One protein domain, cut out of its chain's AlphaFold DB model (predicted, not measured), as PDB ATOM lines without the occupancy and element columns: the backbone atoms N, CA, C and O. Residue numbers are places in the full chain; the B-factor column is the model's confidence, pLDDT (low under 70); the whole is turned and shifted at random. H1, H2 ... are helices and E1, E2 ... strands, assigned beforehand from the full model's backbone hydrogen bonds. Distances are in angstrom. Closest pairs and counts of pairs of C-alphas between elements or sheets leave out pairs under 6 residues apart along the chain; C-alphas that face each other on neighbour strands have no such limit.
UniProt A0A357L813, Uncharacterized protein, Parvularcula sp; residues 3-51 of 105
ATOM      1  N   PHE A   3     -11.309 -22.322 -44.332       93.19
ATOM      2  CA  PHE A   3     -12.445 -22.967 -44.983       93.19
ATOM      3  C   PHE A   3     -12.759 -22.285 -46.322       93.19
ATOM      4  O   PHE A   3     -12.047 -21.376 -46.751       93.19
ATOM      5  N   ALA A   4     -13.789 -22.762 -47.032       92.25
ATOM      6  CA  ALA A   4     -14.153 -22.272 -48.369       92.25
ATOM      7  C   ALA A   4     -12.967 -22.286 -49.362       92.25
ATOM      8  O   ALA A   4     -12.720 -21.313 -50.074       92.25
ATOM      9  N   GLY A   5     -12.201 -23.383 -49.366       90.62
ATOM     10  CA  GLY A   5     -11.027 -23.536 -50.231       90.62
ATOM     11  C   GLY A   5      -9.859 -22.611 -49.877       90.62
ATOM     12  O   GLY A   5      -9.089 -22.259 -50.761       90.62
ATOM     13  N   GLY A   6      -9.748 -22.175 -48.618       92.12
ATOM     14  CA  GLY A   6      -8.639 -21.335 -48.144       92.12
ATOM     15  C   GLY A   6      -8.889 -19.829 -48.227       92.12
ATOM     16  O   GLY A   6      -8.083 -19.062 -47.721       92.12
ATOM     17  N   LYS A   7     -10.015 -19.397 -48.807       94.44
ATOM     18  CA  LYS A   7     -10.345 -17.972 -48.997       94.44
ATOM     19  C   LYS A   7     -10.871 -17.287 -47.733       94.44
ATOM     20  O   LYS A   7     -10.932 -16.061 -47.677       94.44
ATOM     21  N   ARG A   8     -11.313 -18.069 -46.744       95.25
ATOM     22  CA  ARG A   8     -11.829 -17.575 -45.462       95.25
ATOM     23  C   ARG A   8     -11.201 -18.320 -44.296       95.25
ATOM     24  O   ARG A   8     -10.871 -19.502 -44.413       95.25
ATOM     25  N   GLY A   9     -11.085 -17.637 -43.165       95.69
ATOM     26  CA  GLY A   9     -10.560 -18.182 -41.922       95.69
ATOM     27  C   GLY A   9     -11.389 -17.758 -40.718       95.69
ATOM     28  O   GLY A   9     -12.193 -16.832 -40.797       95.69
ATOM     29  N   LEU A  10     -11.192 -18.460 -39.607       96.25
ATOM     30  CA  LEU A  10     -11.643 -18.014 -38.291       96.25
ATOM     31  C   LEU A  10     -10.510 -17.259 -37.604       96.25
ATOM     32  O   LEU A  10      -9.384 -17.752 -37.577       96.25
ATOM     33  N   ARG A  11     -10.809 -16.102 -37.020       95.56
ATOM     34  CA  ARG A  11      -9.891 -15.346 -36.161       95.56
ATOM     35  C   ARG A  11     -10.535 -15.136 -34.796       95.56
ATOM     36  O   ARG A  11     -11.757 -15.061 -34.690       95.56
ATOM     37  N   PHE A  12      -9.715 -15.086 -33.754       94.75
ATOM     38  CA  PHE A  12     -10.163 -14.729 -32.414       94.75
ATOM     39  C   PHE A  12      -9.965 -13.231 -32.185       94.75
ATOM     40  O   PHE A  12      -8.843 -12.734 -32.290       94.75
ATOM     41  N   ASP A  13     -11.041 -12.525 -31.846       93.44
ATOM     42  CA  ASP A  13     -10.973 -11.129 -31.430       93.44
ATOM     43  C   ASP A  13     -10.796 -11.042 -29.909       93.44
ATOM     44  O   ASP A  13     -11.718 -11.298 -29.130       93.44
ATOM     45  N   ALA A  14      -9.605 -10.622 -29.481       91.75
ATOM     46  CA  ALA A  14      -9.255 -10.461 -28.072       91.75
ATOM     47  C   ALA A  14     -10.004  -9.318 -27.361       91.75
ATOM     48  O   ALA A  14      -9.947  -9.230 -26.137       91.75
ATOM     49  N   ARG A  15     -10.691  -8.429 -28.093       94.44
ATOM     50  CA  ARG A  15     -11.479  -7.338 -27.500       94.44
ATOM     51  C   ARG A  15     -12.886  -7.793 -27.142       94.44
ATOM     52  O   ARG A  15     -13.361  -7.506 -26.046       94.44
ATOM     53  N   SER A  16     -13.555  -8.483 -28.064       93.06
ATOM     54  CA  SER A  16     -14.921  -8.980 -27.861       93.06
ATOM     55  C   SER A  16     -14.985 -10.399 -27.293       93.06
ATOM     56  O   SER A  16     -16.063 -10.826 -26.884       93.06
ATOM     57  N   PHE A  17     -13.850 -11.108 -27.245       92.44
ATOM     58  CA  PHE A  17     -13.741 -12.519 -26.861       92.44
ATOM     59  C   PHE A  17     -14.616 -13.439 -27.723       92.44
ATOM     60  O   PHE A  17     -15.215 -14.394 -27.228       92.44
ATOM     61  N   LYS A  18     -14.697 -13.150 -29.025       93.38
ATOM     62  CA  LYS A  18     -15.507 -13.901 -29.993       93.38
ATOM     63  C   LYS A  18     -14.678 -14.371 -31.178       93.38
ATOM     64  O   LYS A  18     -13.598 -13.853 -31.458       93.38
ATOM     65  N   LEU A  19     -15.216 -15.365 -31.879       95.50
ATOM     66  CA  LEU A  19     -14.728 -15.747 -33.194       95.50
ATOM     67  C   LEU A  19     -15.358 -14.855 -34.258       95.50
ATOM     68  O   LEU A  19     -16.546 -14.544 -34.200       95.50
ATOM     69  N   GLU A  20     -14.565 -14.510 -35.257       95.38
ATOM     70  CA  GLU A  20     -15.019 -13.810 -36.450       95.38
ATOM     71  C   GLU A  20     -14.537 -14.530 -37.710       95.38
ATOM     72  O   GLU A  20     -13.491 -15.189 -37.726       95.38
ATOM     73  N   VAL A  21     -15.326 -14.409 -38.774       95.88
ATOM     74  CA  VAL A  21     -14.953 -14.894 -40.100       95.88
ATOM     75  C   VAL A  21     -14.233 -13.780 -40.843       95.88
ATOM     76  O   VAL A  21     -14.782 -12.700 -41.041       95.88
ATOM     77  N   VAL A  22     -13.022 -14.072 -41.306       95.88
ATOM     78  CA  VAL A  22     -12.167 -13.131 -42.038       95.88
ATOM     79  C   VAL A  22     -11.871 -13.648 -43.443       95.88
ATOM     80  O   VAL A  22     -11.788 -14.860 -43.668       95.88
ATOM     81  N   ALA A  23     -11.716 -12.733 -44.401       96.25
ATOM     82  CA  ALA A  23     -11.140 -13.045 -45.707       96.25
ATOM     83  C   ALA A  23      -9.621 -13.225 -45.569       96.25
ATOM     84  O   ALA A  23      -8.995 -12.541 -44.761       96.25
ATOM     85  N   VAL A  24      -9.039 -14.136 -46.346       95.50
ATOM     86  CA  VAL A  24      -7.610 -14.489 -46.281       95.50
ATOM     87  C   VAL A  24      -6.968 -14.264 -47.650       95.50
ATOM     88  O   VAL A  24      -7.539 -14.683 -48.658       95.50
ATOM     89  N   GLY A  25      -5.785 -13.639 -47.688       89.31
ATOM     90  CA  GLY A  25      -5.065 -13.311 -48.929       89.31
ATOM     91  C   GLY A  25      -5.264 -11.860 -49.380       89.31
ATOM     92  O   GLY A  25      -5.412 -10.978 -48.538       89.31
ATOM     93  N   ASP A  26      -5.250 -11.601 -50.692       83.19
ATOM     94  CA  ASP A  26      -5.300 -10.236 -51.246       83.19
ATOM     95  C   ASP A  26      -6.520  -9.443 -50.748       83.19
ATOM     96  O   ASP A  26      -7.672  -9.778 -51.035       83.19
ATOM     97  N   GLY A  27      -6.248  -8.372 -49.996       83.81
ATOM     98  CA  GLY A  27      -7.263  -7.514 -49.376       83.81
ATOM     99  C   GLY A  27      -7.875  -8.057 -48.075       83.81
ATOM    100  O   GLY A  27      -8.796  -7.439 -47.544       83.81
ATOM    101  N   GLY A  28      -7.387  -9.193 -47.567       91.69
ATOM    102  CA  GLY A  28      -7.779  -9.811 -46.299       91.69
ATOM    103  C   GLY A  28      -6.651  -9.823 -45.264       91.69
ATOM    104  O   GLY A  28      -5.705  -9.042 -45.342       91.69
ATOM    105  N   VAL A  29      -6.769 -10.712 -44.275       92.62
ATOM    106  CA  VAL A  29      -5.720 -10.931 -43.267       92.62
ATOM    107  C   VAL A  29      -4.665 -11.911 -43.770       92.62
ATOM    108  O   VAL A  29      -4.935 -12.746 -44.648       92.62
ATOM    109  N   ASP A  30      -3.477 -11.852 -43.172       93.00
ATOM    110  CA  ASP A  30      -2.443 -12.851 -43.419       93.00
ATOM    111  C   ASP A  30      -2.887 -14.231 -42.882       93.00
ATOM    112  O   ASP A  30      -3.505 -14.310 -41.813       93.00
ATOM    113  N   PRO A  31      -2.585 -15.349 -43.572       90.06
ATOM    114  CA  PRO A  31      -2.907 -16.688 -43.080       90.06
ATOM    115  C   PRO A  31      -2.379 -16.998 -41.670       90.06
ATOM    116  O   PRO A  31      -2.967 -17.833 -40.983       90.06
ATOM    117  N   SER A  32      -1.301 -16.345 -41.226       92.19
ATOM    118  CA  SER A  32      -0.751 -16.483 -39.871       92.19
ATOM    119  C   SER A  32      -1.638 -15.880 -38.776       92.19
ATOM    120  O   SER A  32      -1.546 -16.300 -37.623       92.19
ATOM    121  N   GLU A  33      -2.536 -14.952 -39.116       91.19
ATOM    122  CA  GLU A  33      -3.518 -14.385 -38.182       91.19
ATOM    123  C   GLU A  33      -4.742 -15.291 -37.987       91.19
ATOM    124  O   GLU A  33      -5.567 -15.069 -37.097       91.19
ATOM    125  N   VAL A  34      -4.890 -16.318 -38.826       95.12
ATOM    126  CA  VAL A  34      -5.997 -17.262 -38.733       95.12
ATOM    127  C   VAL A  34      -5.750 -18.221 -37.571       95.12
ATOM    128  O   VAL A  34      -4.718 -18.882 -37.474       95.12
ATOM    129  N   LEU A  35      -6.769 -18.377 -36.730       95.25
ATOM    130  CA  LEU A  35      -6.781 -19.243 -35.557       95.25
ATOM    131  C   LEU A  35      -6.291 -20.660 -35.881       95.25
ATOM    132  O   LEU A  35      -6.913 -21.364 -36.679       95.25
ATOM    133  N   VAL A  36      -5.243 -21.133 -35.216       95.00
ATOM    134  CA  VAL A  36      -4.833 -22.545 -35.267       95.00
ATOM    135  C   VAL A  36      -5.607 -23.326 -34.208       95.00
ATOM    136  O   VAL A  36      -5.704 -22.894 -33.064       95.00
ATOM    137  N   HIS A  37      -6.195 -24.460 -34.599       94.62
ATOM    138  CA  HIS A  37      -6.963 -25.293 -33.672       94.62
ATOM    139  C   HIS A  37      -6.036 -26.084 -32.754       94.62
ATOM    140  O   HIS A  37      -5.166 -26.804 -33.242       94.62
ATOM    141  N   ASP A  38      -6.266 -25.980 -31.448       95.44
ATOM    142  CA  ASP A  38      -5.645 -26.812 -30.421       95.44
ATOM    143  C   ASP A  38      -6.724 -27.666 -29.747       95.44
ATOM    144  O   ASP A  38      -7.573 -27.162 -29.008       95.44
ATOM    145  N   GLU A  39      -6.672 -28.978 -29.989       96.12
ATOM    146  CA  GLU A  39      -7.619 -29.948 -29.432       96.12
ATOM    147  C   GLU A  39      -7.561 -30.042 -27.899       96.12
ATOM    148  O   GLU A  39      -8.520 -30.509 -27.289       96.12
ATOM    149  N   ASN A  40      -6.480 -29.591 -27.260       95.56
ATOM    150  CA  ASN A  40      -6.343 -29.611 -25.806       95.56
ATOM    151  C   ASN A  40      -6.853 -28.312 -25.147       95.56
ATOM    152  O   ASN A  40      -6.847 -28.205 -23.918       95.56
ATOM    153  N   ASN A  41      -7.304 -27.318 -25.922       95.25
ATOM    154  CA  ASN A  41      -7.774 -26.038 -25.397       95.25
ATOM    155  C   ASN A  41      -9.301 -26.030 -25.213       95.25
ATOM    156  O   ASN A  41     -10.073 -25.848 -26.156       95.25
ATOM    157  N   LYS A  42      -9.747 -26.171 -23.960       95.12
ATOM    158  CA  LYS A  42     -11.175 -26.202 -23.610       95.12
ATOM    159  C   LYS A  42     -11.911 -24.901 -23.948       95.12
ATOM    160  O   LYS A  42     -13.058 -24.945 -24.383       95.12
ATOM    161  N   THR A  43     -11.271 -23.748 -23.759       94.56
ATOM    162  CA  THR A  43     -11.874 -22.440 -24.070       94.56
ATOM    163  C   THR A  43     -12.154 -22.324 -25.561       94.56
ATOM    164  O   THR A  43     -13.251 -21.939 -25.962       94.56
ATOM    165  N   LEU A  44     -11.186 -22.726 -26.384       95.12
ATOM    166  CA  LEU A  44     -11.349 -22.732 -27.829       95.12
ATOM    167  C   LEU A  44     -12.463 -23.691 -28.265       95.12
ATOM    168  O   LEU A  44     -13.291 -23.329 -29.097       95.12
ATOM    169  N   ALA A  45     -12.533 -24.878 -27.663       96.06
ATOM    170  CA  ALA A  45     -13.601 -25.829 -27.941       96.06
ATOM    171  C   ALA A  45     -14.998 -25.244 -27.687       96.06
ATOM    172  O   ALA A  45     -15.889 -25.423 -28.514       96.06
ATOM    173  N   HIS A  46     -15.188 -24.504 -26.588       94.56
ATOM    174  CA  HIS A  46     -16.461 -23.831 -26.313       94.56
ATOM    175  C   HIS A  46     -16.820 -22.811 -27.398       94.56
ATOM    176  O   HIS A  46     -17.943 -22.836 -27.897       94.56
ATOM    177  N   LEU A  47     -15.860 -21.988 -27.828       95.00
ATOM    178  CA  LEU A  47     -16.079 -21.023 -28.909       95.00
ATOM    179  C   LEU A  47     -16.465 -21.708 -30.231       95.00
ATOM    180  O   LEU A  47     -17.336 -21.225 -30.950       95.00
ATOM    181  N   LEU A  48     -15.844 -22.849 -30.548       95.31
ATOM    182  CA  LEU A  48     -16.131 -23.596 -31.775       95.31
ATOM    183  C   LEU A  48     -17.521 -24.250 -31.764       95.31
ATOM    184  O   LEU A  48     -18.158 -24.321 -32.813       95.31
ATOM    185  N   VAL A  49     -18.005 -24.720 -30.610       94.50
ATOM    186  CA  VAL A  49     -19.344 -25.336 -30.487       94.50
ATOM    187  C   VAL A  49     -20.465 -24.298 -30.596       94.50
ATOM    188  O   VAL A  49     -21.569 -24.628 -31.022       94.50
ATOM    189  N   GLU A  50     -20.195 -23.038 -30.253       93.06
ATOM    190  CA  GLU A  50     -21.173 -21.949 -30.364       93.06
ATOM    191  C   GLU A  50     -21.347 -21.409 -31.792       93.06
ATOM    192  O   GLU A  50     -22.278 -20.642 -32.049       93.06
ATOM    193  N   MET A  51     -20.497 -21.825 -32.736       94.69
ATOM    194  CA  MET A  51     -20.595 -21.428 -34.138       94.69
ATOM    195  C   MET A  51     -21.907 -21.910 -34.772       94.69
ATOM    196  O   MET A  51     -22.227 -23.099 -34.763       94.69
TER     197      MET A  51
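AT A GLANCE: This is residues 3 to 51 of the 105 residues of an uncharacterized protein of Parvularcula sp (UniProt A0A357L813). Look for a two-stranded antiparallel hairpin, E1 and E2, with one short helix, H1, near its turn end, the end where E1 finishes and E2 starts. After E2 a long loop, residues 24 to 41, first makes a turn beyond the far end of the hairpin, then comes back past the E1 side to reach H1; residues 38 to 43 stick out. The printed part has 49 residues with, in chain order, E1, E2 and H1; the sheet's order is E1 - E2, the class is mixed, helices and strands, and under half of the residues are in named elements. It is only just compact, close to loose, with a radius of gyration of the C-alphas of 11.1 A, and spans 32 by 23 by 18 A.

IN THESE COORDINATES: Start with the sheet: find C-alpha 8 at (-11.829, -17.575, -45.462), where E1, residues 8 to 13, begins; it runs 15.5 A to C-alpha 13. E2, residues 18 to 23, runs 16.3 A from its first to its last C-alpha and ends at C-alpha 23, at (-11.140, -13.045, -45.707). Then look for H1, residues 42 to 49, which is 10.7 A long and ends at C-alpha 49, at (-19.344, -25.336, -30.487).

HOW THE PARTS SIT: Begin with the hairpin of E1 and E2, antiparallel neighbours with 145 degrees between their directions. The C-alphas of Arg 8 and Ala 23 face each other at 4.6 A, and those of Asp 13 and Lys 18 face each other at 5.5 A. Look across the pair for N 9 and O 22, and for N 20 and O 11, each 2.9 A apart and within hydrogen-bond range. From E2, turn to H1: the closest C-alphas of the two are those of Leu 19 and Leu 47, 6.9 A apart, and 2 pairs of C-alphas are within 8 A. The centres of E2 and H1 are 14.2 A apart. E1 and H1 are apart. In H1 you will find every O i to N i+4 pair within hydrogen-bond range.

THE WHOLE: The two C-alphas farthest apart are those of Asp 26 and Lys 42, at 32.5 A, while the C-alphas of Phe 3 and Met 51, the first and last printed, are 13.7 A apart. The link from E1 to E2 is tight, with 4 residues, and the link from E2 to H1 is long, with 18. Residues 38 to 43 stand free. The printed part has no cut. In the B-factor column you will find a mean pLDDT of the printed part of 93.7, and no printed residue is under 70.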